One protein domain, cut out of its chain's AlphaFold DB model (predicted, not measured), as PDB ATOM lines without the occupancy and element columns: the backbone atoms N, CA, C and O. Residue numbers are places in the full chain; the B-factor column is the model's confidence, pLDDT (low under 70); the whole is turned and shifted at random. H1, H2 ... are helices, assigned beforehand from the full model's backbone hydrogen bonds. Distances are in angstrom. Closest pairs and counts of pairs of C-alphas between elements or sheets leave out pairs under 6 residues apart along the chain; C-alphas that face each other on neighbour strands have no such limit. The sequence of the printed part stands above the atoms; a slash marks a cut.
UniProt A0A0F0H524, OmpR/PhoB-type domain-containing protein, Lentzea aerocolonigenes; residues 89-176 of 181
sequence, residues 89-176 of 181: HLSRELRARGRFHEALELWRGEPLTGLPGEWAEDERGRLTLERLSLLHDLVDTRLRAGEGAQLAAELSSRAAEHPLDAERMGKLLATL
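AT A GLANCE: This is residues 89 to 176 of the 181 residues of the protein "OmpR/PhoB-type domain-containing protein" of Lentzea aerocolonigenes (UniProt A0A0F0H524). One long helix, H3, makes the long axis; the short hairpin H1 and H2 packs on it through H2, and past its last residues the chain folds back as hairpin H4 and H5. The printed part has 88 residues with five named helices, H1 to H5, and no named strand: all helix. It is only just compact, close to loose, with radius of gyration of the C-alphas 14.0 A and spans 43 by 31 by 21 A.

IN THESE COORDINATES: H1, residues 89 to 96, begins at C-alpha (-1.260, -36.916, 12.326). H2 is residues 100 to 105; H3, 118 to 144, 39.4 A; H4, 148 to 161, 20.2 A; H5, 163 to 175, 18.4 A, ends at C-alpha (11.021, -17.981, 25.462).

HOW THE PARTS SIT: H1 and H2 touch, closest C-alphas Ser 91 and Ala 103, 4.3 A. H2 touches H3's residues 131 to 138 alone, closest C-alphas Phe 100 and Leu 138, 5.4 A. H3 and H4, a hairpin, only just touch, with 3 pairs of C-alphas within 8 A, closest Arg 142 and Gly 148, 6.6 A. H4 and H5 touch, closest C-alphas Ala 159 and Ala 166, 4.5 A. In H1 to H5 every O i to N i+4 pair is within hydrogen-bond range.

THE WHOLE: The printed part has no cut. Residues 106 to 117 are the long link. Residues 155 to 176 have pLDDT under 70.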
ATOM      1  N   HIS A  89      -0.461 -36.259  11.287       97.88
ATOM      2  CA  HIS A  89      -1.260 -36.916  12.326       97.88
ATOM      3  C   HIS A  89      -0.432 -37.926  13.110       97.88
ATOM      4  O   HIS A  89      -0.574 -37.988  14.327       97.88
ATOM      5  N   LEU A  90       0.503 -38.622  12.456       97.50
ATOM      6  CA  LEU A  90       1.462 -39.485  13.145       97.50
ATOM      7  C   LEU A  90       2.351 -38.692  14.121       97.50
ATOM      8  O   LEU A  90       2.583 -39.144  15.238       97.50
ATOM      9  N   SER A  91       2.808 -37.494  13.742       98.25
ATOM     10  CA  SER A  91       3.602 -36.617  14.613       98.25
ATOM     11  C   SER A  91       2.809 -36.196  15.853       98.25
ATOM     12  O   SER A  91       3.296 -36.334  16.976       98.25
ATOM     13  N   ARG A  92       1.545 -35.785  15.681       97.94
ATOM     14  CA  ARG A  92       0.631 -35.461  16.795       97.94
ATOM     15  C   ARG A  92       0.385 -36.654  17.713       97.94
ATOM     16  O   ARG A  92       0.382 -36.522  18.933       97.94
ATOM     17  N   GLU A  93       0.212 -37.825  17.124       98.00
ATOM     18  CA  GLU A  93       0.039 -39.088  17.828       98.00
ATOM     19  C   GLU A  93       1.272 -39.508  18.643       98.00
ATOM     20  O   GLU A  93       1.135 -40.037  19.747       98.00
ATOM     21  N   LEU A  94       2.479 -39.300  18.114       98.19
ATOM     22  CA  LEU A  94       3.735 -39.549  18.825       98.19
ATOM     23  C   LEU A  94       3.936 -38.529  19.950       98.19
ATOM     24  O   LEU A  94       4.272 -38.920  21.069       98.19
ATOM     25  N   ARG A  95       3.636 -37.250  19.689       97.31
ATOM     26  CA  ARG A  95       3.636 -36.178  20.694       97.31
ATOM     27  C   ARG A  95       2.720 -36.512  21.871       97.31
ATOM     28  O   ARG A  95       3.155 -36.438  23.012       97.31
ATOM     29  N   ALA A  96       1.491 -36.954  21.603       97.19
ATOM     30  CA  ALA A  96       0.539 -37.353  22.644       97.19
ATOM     31  C   ALA A  96       1.030 -38.537  23.502       97.19
ATOM     32  O   ALA A  96       0.616 -38.681  24.649       97.19
ATOM     33  N   ARG A  97       1.929 -39.373  22.966       97.44
ATOM     34  CA  ARG A  97       2.566 -40.496  23.674       97.44
ATOM     35  C   ARG A  97       3.905 -40.122  24.328       97.44
ATOM     36  O   ARG A  97       4.607 -41.011  24.796       97.44
ATOM     37  N   GLY A  98       4.291 -38.843  24.324       94.38
ATOM     38  CA  GLY A  98       5.571 -38.370  24.866       94.38
ATOM     39  C   GLY A  98       6.797 -38.731  24.019       94.38
ATOM     40  O   GLY A  98       7.930 -38.533  24.450       94.38
ATOM     41  N   ARG A  99       6.606 -39.253  22.801       94.56
ATOM     42  CA  ARG A  99       7.686 -39.659  21.885       94.56
ATOM     43  C   ARG A  99       8.127 -38.471  21.026       94.56
ATOM     44  O   ARG A  99       8.008 -38.491  19.804       94.56
ATOM     45  N   PHE A 100       8.583 -37.399  21.677       91.62
ATOM     46  CA  PHE A 100       8.812 -36.101  21.027       91.62
ATOM     47  C   PHE A 100       9.932 -36.122  19.982       91.62
ATOM     48  O   PHE A 100       9.798 -35.485  18.941       91.62
ATOM     49  N   HIS A 101      11.009 -36.873  20.229       89.12
ATOM     50  CA  HIS A 101      12.111 -37.006  19.273       89.12
ATOM     51  C   HIS A 101      11.632 -37.616  17.949       89.12
ATOM     52  O   HIS A 101      11.776 -37.003  16.898       89.12
ATOM     53  N   GLU A 102      10.946 -38.756  18.011       92.88
ATOM     54  CA  GLU A 102      10.385 -39.424  16.828       92.88
ATOM     55  C   GLU A 102       9.315 -38.576  16.135       92.88
ATOM     56  O   GLU A 102       9.214 -38.552  14.910       92.88
ATOM     57  N   ALA A 103       8.518 -37.833  16.912       96.44
ATOM     58  CA  ALA A 103       7.568 -36.881  16.355       96.44
ATOM     59  C   ALA A 103       8.276 -35.787  15.538       96.44
ATOM     60  O   ALA A 103       7.735 -35.383  14.507       96.44
ATOM     61  N   LEU A 104       9.457 -35.326  15.977       92.56
ATOM     62  CA  LEU A 104      10.281 -34.315  15.305       92.56
ATOM     63  C   LEU A 104      11.000 -34.848  14.065       92.56
ATOM     64  O   LEU A 104      11.116 -34.107  13.094       92.56
ATOM     65  N   GLU A 105      11.413 -36.116  14.047       93.12
ATOM     66  CA  GLU A 105      12.033 -36.754  12.872       93.12
ATOM     67  C   GLU A 105      11.107 -36.779  11.642       93.12
ATOM     68  O   GLU A 105      11.565 -36.848  10.498       93.12
ATOM     69  N   LEU A 106       9.790 -36.683  11.851       95.81
ATOM     70  CA  LEU A 106       8.823 -36.559  10.760       95.81
ATOM     71  C   LEU A 106       8.867 -35.185  10.073       95.81
ATOM     72  O   LEU A 106       8.453 -35.090   8.917       95.81
ATOM     73  N   TRP A 107       9.391 -34.145  10.735       94.75
ATOM     74  CA  TRP A 107       9.513 -32.787  10.200       94.75
ATOM     75  C   TRP A 107      10.793 -32.641   9.375       94.75
ATOM     76  O   TRP A 107      11.857 -32.298   9.888       94.75
ATOM     77  N   ARG A 108      10.676 -32.862   8.065       90.75
ATOM     78  CA  ARG A 108      11.798 -32.873   7.110       90.75
ATOM     79  C   ARG A 108      12.117 -31.512   6.492       90.75
ATOM     80  O   ARG A 108      12.967 -31.426   5.615       90.75
ATOM     81  N   GLY A 109      11.420 -30.459   6.902       90.19
ATOM     82  CA  GLY A 109      11.616 -29.120   6.364       90.19
ATOM     83  C   GLY A 109      10.452 -28.206   6.698       90.19
ATOM     84  O   GLY A 109       9.759 -28.392   7.701       90.19
ATOM     85  N   GLU A 110      10.251 -27.210   5.847       91.88
ATOM     86  CA  GLU A 110       9.106 -26.322   5.943       91.88
ATOM     87  C   GLU A 110       7.820 -27.084   5.552       91.88
ATOM     88  O   GLU A 110       7.778 -27.726   4.495       91.88
ATOM     89  N   PRO A 111       6.776 -27.090   6.397       96.19
ATOM     90  CA  PRO A 111       5.559 -27.845   6.119       96.19
ATOM     91  C   PRO A 111       4.854 -27.315   4.868       96.19
ATOM     92  O   PRO A 111       4.830 -26.117   4.636       96.19
ATOM     93  N   LEU A 112       4.250 -28.191   4.066       96.75
ATOM     94  CA  LEU A 112       3.561 -27.848   2.817       96.75
ATOM     95  C   LEU A 112       4.466 -27.209   1.748       96.75
ATOM     96  O   LEU A 112       3.998 -26.435   0.911       96.75
ATOM     97  N   THR A 113       5.771 -27.499   1.759       92.75
ATOM     98  CA  THR A 113       6.716 -26.984   0.750       92.75
ATOM     99  C   THR A 113       6.223 -27.284  -0.669       92.75
ATOM    100  O   THR A 113       5.775 -28.395  -0.969       92.75
ATOM    101  N   GLY A 114       6.312 -26.279  -1.545       88.62
ATOM    102  CA  GLY A 114       5.915 -26.372  -2.953       88.62
ATOM    103  C   GLY A 114       4.433 -26.100  -3.233       88.62
ATOM    104  O   GLY A 114       4.017 -26.180  -4.393       88.62
ATOM    105  N   LEU A 115       3.635 -25.774  -2.209       94.69
ATOM    106  CA  LEU A 115       2.243 -25.355  -2.372       94.69
ATOM    107  C   LEU A 115       2.108 -23.829  -2.338       94.69
ATOM    108  O   LEU A 115       2.494 -23.229  -1.338       94.69
ATOM    109  N   PRO A 116       1.536 -23.206  -3.384       91.62
ATOM    110  CA  PRO A 116       1.230 -21.782  -3.377       91.62
ATOM    111  C   PRO A 116      -0.159 -21.497  -2.784       91.62
ATOM    112  O   PRO A 116      -1.034 -22.368  -2.770       91.62
ATOM    113  N   GLY A 117      -0.387 -20.232  -2.431       91.94
ATOM    114  CA  GLY A 117      -1.697 -19.694  -2.055       91.94
ATOM    115  C   GLY A 117      -1.812 -19.375  -0.568       91.94
ATOM    116  O   GLY A 117      -1.137 -19.978   0.258       91.94
ATOM    117  N   GLU A 118      -2.698 -18.434  -0.243       94.19
ATOM    118  CA  GLU A 118      -2.870 -17.874   1.106       94.19
ATOM    119  C   GLU A 118      -3.136 -18.948   2.165       94.19
ATOM    120  O   GLU A 118      -2.423 -19.023   3.159       94.19
ATOM    121  N   TRP A 119      -4.061 -19.877   1.898       95.75
ATOM    122  CA  TRP A 119      -4.329 -20.981   2.821       95.75
ATOM    123  C   TRP A 119      -3.086 -21.827   3.132       95.75
ATOM    124  O   TRP A 119      -2.908 -22.261   4.270       95.75
ATOM    125  N   ALA A 120      -2.241 -22.097   2.130       96.44
ATOM    126  CA  ALA A 120      -1.040 -22.902   2.332       96.44
ATOM    127  C   ALA A 120      -0.007 -22.151   3.184       96.44
ATOM    128  O   ALA A 120       0.652 -22.780   4.008       96.44
ATOM    129  N   GLU A 121       0.099 -20.829   3.026       96.25
ATOM    130  CA  GLU A 121       0.960 -19.975   3.853       96.25
ATOM    131  C   GLU A 121       0.467 -19.880   5.303       96.25
ATOM    132  O   GLU A 121       1.245 -20.090   6.237       96.25
ATOM    133  N   ASP A 122      -0.833 -19.676   5.512       96.81
ATOM    134  CA  ASP A 122      -1.428 -19.650   6.853       96.81
ATOM    135  C   ASP A 122      -1.226 -20.983   7.583       96.81
ATOM    136  O   ASP A 122      -0.846 -21.044   8.759       96.81
ATOM    137  N   GLU A 123      -1.452 -22.087   6.870       97.88
ATOM    138  CA  GLU A 123      -1.283 -23.432   7.399       97.88
ATOM    139  C   GLU A 123       0.194 -23.739   7.692       97.88
ATOM    140  O   GLU A 123       0.507 -24.312   8.737       97.88
ATOM    141  N   ARG A 124       1.117 -23.293   6.833       96.56
ATOM    142  CA  ARG A 124       2.567 -23.371   7.064       96.56
ATOM    143  C   ARG A 124       2.967 -22.620   8.334       96.56
ATOM    144  O   ARG A 124       3.726 -23.163   9.145       96.56
ATOM    145  N   GLY A 125       2.420 -21.425   8.561       94.44
ATOM    146  CA  GLY A 125       2.623 -20.651   9.789       94.44
ATOM    147  C   GLY A 125       2.123 -21.393  11.031       94.44
ATOM    148  O   GLY A 125       2.872 -21.576  11.996       94.44
ATOM    149  N   ARG A 126       0.891 -21.914  10.987       97.44
ATOM    150  CA  ARG A 126       0.307 -22.698  12.088       97.44
ATOM    151  C   ARG A 126       1.133 -23.939  12.418       97.44
ATOM    152  O   ARG A 126       1.421 -24.195  13.586       97.44
ATOM    153  N   LEU A 127       1.529 -24.704  11.404       97.69
ATOM    154  CA  LEU A 127       2.331 -25.915  11.577       97.69
ATOM    155  C   LEU A 127       3.745 -25.595  12.074       97.69
ATOM    156  O   LEU A 127       4.296 -26.346  12.874       97.69
ATOM    157  N   THR A 128       4.314 -24.458  11.680       92.50
ATOM    158  CA  THR A 128       5.600 -23.996  12.219       92.50
ATOM    159  C   THR A 128       5.508 -23.738  13.723       92.50
ATOM    160  O   THR A 128       6.363 -24.205  14.474       92.50
ATOM    161  N   LEU A 129       4.442 -23.081  14.195       93.31
ATOM    162  CA  LEU A 129       4.199 -22.891  15.632       93.31
ATOM    163  C   LEU A 129       3.975 -24.223  16.368       93.31
ATOM    164  O   LEU A 129       4.446 -24.404  17.496       93.31
ATOM    165  N   GLU A 130       3.304 -25.181  15.728       96.31
ATOM    166  CA  GLU A 130       3.124 -26.528  16.275       96.31
ATOM    167  C   GLU A 130       4.467 -27.261  16.441       96.31
ATOM    168  O   GLU A 130       4.715 -27.843  17.499       96.31
ATOM    169  N   ARG A 131       5.370 -27.164  15.453       94.56
ATOM    170  CA  ARG A 131       6.735 -27.709  15.535       94.56
ATOM    171  C   ARG A 131       7.543 -27.073  16.664       94.56
ATOM    172  O   ARG A 131       8.226 -27.791  17.390       94.56
ATOM    173  N   LEU A 132       7.468 -25.750  16.823       88.69
ATOM    174  CA  LEU A 132       8.151 -25.043  17.914       88.69
ATOM    175  C   LEU A 132       7.639 -25.515  19.280       88.69
ATOM    176  O   LEU A 132       8.431 -25.791  20.174       88.69
ATOM    177  N   SER A 133       6.325 -25.701  19.417       91.06
ATOM    178  CA  SER A 133       5.732 -26.243  20.645       91.06
ATOM    179  C   SER A 133       6.204 -27.672  20.935       91.06
ATOM    180  O   SER A 133       6.466 -28.019  22.080       91.06
ATOM    181  N   LEU A 134       6.353 -28.505  19.903       91.25
ATOM    182  CA  LEU A 134       6.891 -29.858  20.042       91.25
ATOM    183  C   LEU A 134       8.379 -29.863  20.450       91.25
ATOM    184  O   LEU A 134       8.801 -30.715  21.231       91.25
ATOM    185  N   LEU A 135       9.174 -28.916  19.943       89.12
ATOM    186  CA  LEU A 135      10.558 -28.723  20.385       89.12
ATOM    187  C   LEU A 135      10.625 -28.316  21.861       89.12
ATOM    188  O   LEU A 135      11.449 -28.870  22.587       89.12
ATOM    189  N   HIS A 136       9.745 -27.415  22.314       87.62
ATOM    190  CA  HIS A 136       9.630 -27.076  23.735       87.62
ATOM    191  C   HIS A 136       9.344 -28.318  24.586       87.62
ATOM    192  O   HIS A 136      10.072 -28.573  25.541       87.62
ATOM    193  N   ASP A 137       8.366 -29.144  24.196       89.94
ATOM    194  CA  ASP A 137       8.021 -30.361  24.945       89.94
ATOM    195  C   ASP A 137       9.219 -31.324  25.080       89.94
ATOM    196  O   ASP A 137       9.438 -31.913  26.146       89.94
ATOM    197  N   LEU A 138      10.022 -31.477  24.015       88.81
ATOM    198  CA  LEU A 138      11.244 -32.285  24.046       88.81
ATOM    199  C   LEU A 138      12.274 -31.700  25.020       88.81
ATOM    200  O   LEU A 138      12.823 -32.440  25.839       88.81
ATOM    201  N   VAL A 139      12.541 -30.394  24.929       86.88
ATOM    202  CA  VAL A 139      13.502 -29.698  25.796       86.88
ATOM    203  C   VAL A 139      13.089 -29.828  27.259       86.88
ATOM    204  O   VAL A 139      13.879 -30.312  28.068       86.88
ATOM    205  N   ASP A 140      11.842 -29.504  27.589       87.75
ATOM    206  CA  ASP A 140      11.324 -29.573  28.958       87.75
ATOM    207  C   ASP A 140      11.402 -30.987  29.534       87.75
ATOM    208  O   ASP A 140      11.644 -31.174  30.729       87.75
ATOM    209  N   THR A 141      11.193 -32.002  28.694       89.81
ATOM    210  CA  THR A 141      11.290 -33.406  29.104       89.81
ATOM    211  C   THR A 141      12.734 -33.805  29.395       89.81
ATOM    212  O   THR A 141      12.994 -34.426  30.425       89.81
ATOM    213  N   ARG A 142      13.690 -33.401  28.549       86.94
ATOM    214  CA  ARG A 142      15.122 -33.675  28.763       86.94
ATOM    215  C   ARG A 142      15.686 -32.918  29.963       86.94
ATOM    216  O   ARG A 142      16.468 -33.478  30.728       86.94
ATOM    217  N   LEU A 143      15.249 -31.677  30.181       86.81
ATOM    218  CA  LEU A 143      15.621 -30.897  31.364       86.81
ATOM    219  C   LEU A 143      15.129 -31.565  32.652       86.81
ATOM    220  O   LEU A 143      15.914 -31.736  33.583       86.81
ATOM    221  N   ARG A 144      13.871 -32.022  32.687       88.50
ATOM    222  CA  ARG A 144      13.324 -32.779  33.828       88.50
ATOM    223  C   ARG A 144      14.034 -34.114  34.067       88.50
ATOM    224  O   ARG A 144      14.081 -34.567  35.206       88.50
ATOM    225  N   ALA A 145      14.607 -34.717  33.027       89.81
ATOM    226  CA  ALA A 145      15.441 -35.914  33.131       89.81
ATOM    227  C   ALA A 145      16.891 -35.628  33.585       89.81
ATOM    228  O   ALA A 145      17.669 -36.563  33.759       89.81
ATOM    229  N   GLY A 146      17.271 -34.361  33.790       87.75
ATOM    230  CA  GLY A 146      18.625 -33.969  34.195       87.75
ATOM    231  C   GLY A 146      19.641 -33.913  33.048       87.75
ATOM    232  O   GLY A 146      20.832 -33.738  33.291       87.75
ATOM    233  N   GLU A 147      19.203 -34.005  31.790       87.19
ATOM    234  CA  GLU A 147      20.077 -34.050  30.606       87.19
ATOM    235  C   GLU A 147      20.501 -32.660  30.087       87.19
ATOM    236  O   GLU A 147      20.977 -32.523  28.957       87.19
ATOM    237  N   GLY A 148      20.335 -31.603  30.887       78.94
ATOM    238  CA  GLY A 148      20.525 -30.216  30.442       78.94
ATOM    239  C   GLY A 148      21.915 -29.920  29.864       78.94
ATOM    240  O   GLY A 148      22.021 -29.227  28.854       78.94
ATOM    241  N   ALA A 149      22.975 -30.494  30.441       75.62
ATOM    242  CA  ALA A 149      24.342 -30.306  29.950       75.62
ATOM    243  C   ALA A 149      24.564 -30.928  28.557       75.62
ATOM    244  O   ALA A 149      25.198 -30.320  27.695       75.62
ATOM    245  N   GLN A 150      24.004 -32.119  28.315       76.19
ATOM    246  CA  GLN A 150      24.104 -32.800  27.023       76.19
ATOM    247  C   GLN A 150      23.278 -32.081  25.952       76.19
ATOM    248  O   GLN A 150      23.743 -31.915  24.826       76.19
ATOM    249  N   LEU A 151      22.085 -31.600  26.317       77.25
ATOM    250  CA  LEU A 151      21.248 -30.792  25.435       77.25
ATOM    251  C   LEU A 151      21.949 -29.482  25.038       77.25
ATOM    252  O   LEU A 151      21.982 -29.141  23.860       77.25
ATOM    253  N   ALA A 152      22.556 -28.769  25.991       73.12
ATOM    254  CA  ALA A 152      23.290 -27.535  25.711       73.12
ATOM    255  C   ALA A 152      24.482 -27.763  24.761       73.12
ATOM    256  O   ALA A 152      24.695 -26.970  23.839       73.12
ATOM    257  N   ALA A 153      25.226 -28.859  24.944       75.12
ATOM    258  CA  ALA A 153      26.325 -29.236  24.055       75.12
ATOM    259  C   ALA A 153      25.833 -29.566  22.633       75.12
ATOM    260  O   ALA A 153      26.394 -29.069  21.656       75.12
ATOM    261  N   GLU A 154      24.751 -30.341  22.510       72.81
ATOM    262  CA  GLU A 154      24.141 -30.702  21.222       72.81
ATOM    263  C   GLU A 154      23.648 -29.462  20.459       72.81
ATOM    264  O   GLU A 154      23.911 -29.310  19.262       72.81
ATOM    265  N   LEU A 155      22.974 -28.541  21.153       68.19
ATOM    266  CA  LEU A 155      22.479 -27.298  20.564       68.19
ATOM    267  C   LEU A 155      23.612 -26.363  20.136       68.19
ATOM    268  O   LEU A 155      23.530 -25.764  19.066       68.19
ATOM    269  N   SER A 156      24.685 -26.279  20.925       64.44
ATOM    270  CA  SER A 156      25.862 -25.467  20.589       64.44
ATOM    271  C   SER A 156      26.601 -26.007  19.358       64.44
ATOM    272  O   SER A 156      27.036 -25.224  18.517       64.44
ATOM    273  N   SER A 157      26.690 -27.334  19.203       66.62
ATOM    274  CA  SER A 157      27.281 -27.964  18.009       66.62
ATOM    275  C   SER A 157      26.455 -27.672  16.756       66.62
ATOM    276  O   SER A 157      26.988 -27.204  15.753       66.62
ATOM    277  N   ARG A 158      25.128 -27.850  16.830       60.97
ATOM    278  CA  ARG A 158      24.229 -27.533  15.707       60.97
ATOM    279  C   ARG A 158      24.229 -26.049  15.354       60.97
ATOM    280  O   ARG A 158      24.077 -25.712  14.187       60.97
ATOM    281  N   ALA A 159      24.435 -25.168  16.331       60.00
ATOM    282  CA  ALA A 159      24.586 -23.736  16.097       60.00
ATOM    283  C   ALA A 159      25.816 -23.362  15.289       60.00
ATOM    284  O   ALA A 159      25.748 -22.466  14.448       60.00
ATOM    285  N   ALA A 160      26.921 -24.054  15.543       60.22
ATOM    286  CA  ALA A 160      28.154 -23.864  14.801       60.22
ATOM    287  C   ALA A 160      28.037 -24.382  13.355       60.22
ATOM    288  O   ALA A 160      28.639 -23.806  12.453       60.22
ATOM    289  N   GLU A 161      27.244 -25.433  13.129       50.22
ATOM    290  CA  GLU A 161      27.071 -26.076  11.817       50.22
ATOM    291  C   GLU A 161      25.961 -25.432  10.964       50.22
ATOM    292  O   GLU A 161      26.097 -25.320   9.744       50.22
ATOM    293  N   HIS A 162      24.883 -24.954  11.592       44.38
ATOM    294  CA  HIS A 162      23.714 -24.369  10.930       44.38
ATOM    295  C   HIS A 162      23.210 -23.124  11.694       44.38
ATOM    296  O   HIS A 162      22.258 -23.204  12.478       44.38
ATOM    297  N   PRO A 163      23.804 -21.937  11.447       51.22
ATOM    298  CA  PRO A 163      23.559 -20.723  12.238       51.22
ATOM    299  C   PRO A 163      22.084 -20.295  12.324       51.22
ATOM    300  O   PRO A 163      21.631 -19.809  13.359       51.22
ATOM    301  N   LEU A 164      21.311 -20.521  11.256       46.78
ATOM    302  CA  LEU A 164      19.886 -20.174  11.190       46.78
ATOM    303  C   LEU A 164      19.008 -21.069  12.084       46.78
ATOM    304  O   LEU A 164      17.991 -20.612  12.613       46.78
ATOM    305  N   ASP A 165      19.398 -22.330  12.284       49.00
ATOM    306  CA  ASP A 165      18.666 -23.266  13.142       49.00
ATOM    307  C   ASP A 165      18.931 -22.988  14.622       49.00
ATOM    308  O   ASP A 165      18.028 -23.108  15.454       49.00
ATOM    309  N   ALA A 166      20.131 -22.515  14.956       52.84
ATOM    310  CA  ALA A 166      20.436 -22.085  16.311       52.84
ATOM    311  C   ALA A 166      19.887 -20.726  16.692       52.84
ATOM    312  O   ALA A 166      19.552 -20.540  17.856       52.84
ATOM    313  N   GLU A 167      19.725 -19.795  15.757       55.12
ATOM    314  CA  GLU A 167      18.998 -18.564  16.061       55.12
ATOM    315  C   GLU A 167      17.538 -18.883  16.428       55.12
ATOM    316  O   GLU A 167      17.004 -18.361  17.411       55.12
ATOM    317  N   ARG A 168      16.898 -19.802  15.691       57.56
ATOM    318  CA  ARG A 168      15.539 -20.277  15.995       57.56
ATOM    319  C   ARG A 168      15.472 -21.025  17.325       57.56
ATOM    320  O   ARG A 168      14.566 -20.761  18.108       57.56
ATOM    321  N   MET A 169      16.431 -21.905  17.604       59.03
ATOM    322  CA  MET A 169      16.462 -22.664  18.858       59.03
ATOM    323  C   MET A 169      16.861 -21.809  20.069       59.03
ATOM    324  O   MET A 169      16.346 -22.008  21.163       59.03
ATOM    325  N   GLY A 170      17.740 -20.824  19.887       60.38
ATOM    326  CA  GLY A 170      18.124 -19.862  20.919       60.38
ATOM    327  C   GLY A 170      16.964 -18.949  21.301       60.38
ATOM    328  O   GLY A 170      16.725 -18.728  22.485       60.38
ATOM    329  N   LYS A 171      16.173 -18.497  20.316       60.53
ATOM    330  CA  LYS A 171      14.905 -17.793  20.571       60.53
ATOM    331  C   LYS A 171      13.917 -18.676  21.332       60.53
ATOM    332  O   LYS A 171      13.287 -18.193  22.261       60.53
ATOM    333  N   LEU A 172      13.840 -19.959  20.977       60.00
ATOM    334  CA  LEU A 172      12.991 -20.949  21.638       60.00
ATOM    335  C   LEU A 172      13.379 -21.141  23.122       60.00
ATOM    336  O   LEU A 172      12.536 -21.032  24.009       60.00
ATOM    337  N   LEU A 173      14.672 -21.332  23.406       62.88
ATOM    338  CA  LEU A 173      15.198 -21.424  24.774       62.88
ATOM    339  C   LEU A 173      14.988 -20.130  25.574       62.88
ATOM    340  O   LEU A 173      14.695 -20.194  26.763       62.88
ATOM    341  N   ALA A 174      15.106 -18.964  24.933       63.03
ATOM    342  CA  ALA A 174      14.879 -17.665  25.568       63.03
ATOM    343  C   ALA A 174      13.395 -17.379  25.863       63.03
ATOM    344  O   ALA A 174      13.096 -16.520  26.691       63.03
ATOM    345  N   THR A 175      12.466 -18.079  25.200       57.53
ATOM    346  CA  THR A 175      11.021 -17.981  25.462       57.53
ATOM    347  C   THR A 175      10.509 -18.973  26.503       57.53
ATOM    348  O   THR A 175       9.348 -18.868  26.901       57.53
ATOM    349  N   LEU A 176      11.339 -19.914  26.970       54.84
ATOM    350  CA  LEU A 176      10.959 -20.789  28.076       54.84
ATOM    351  C   LEU A 176      10.845 -19.956  29.364       54.84
ATOM    352  O   LEU A 176      11.773 -19.208  29.692       54.84
TER     353      LEU A 176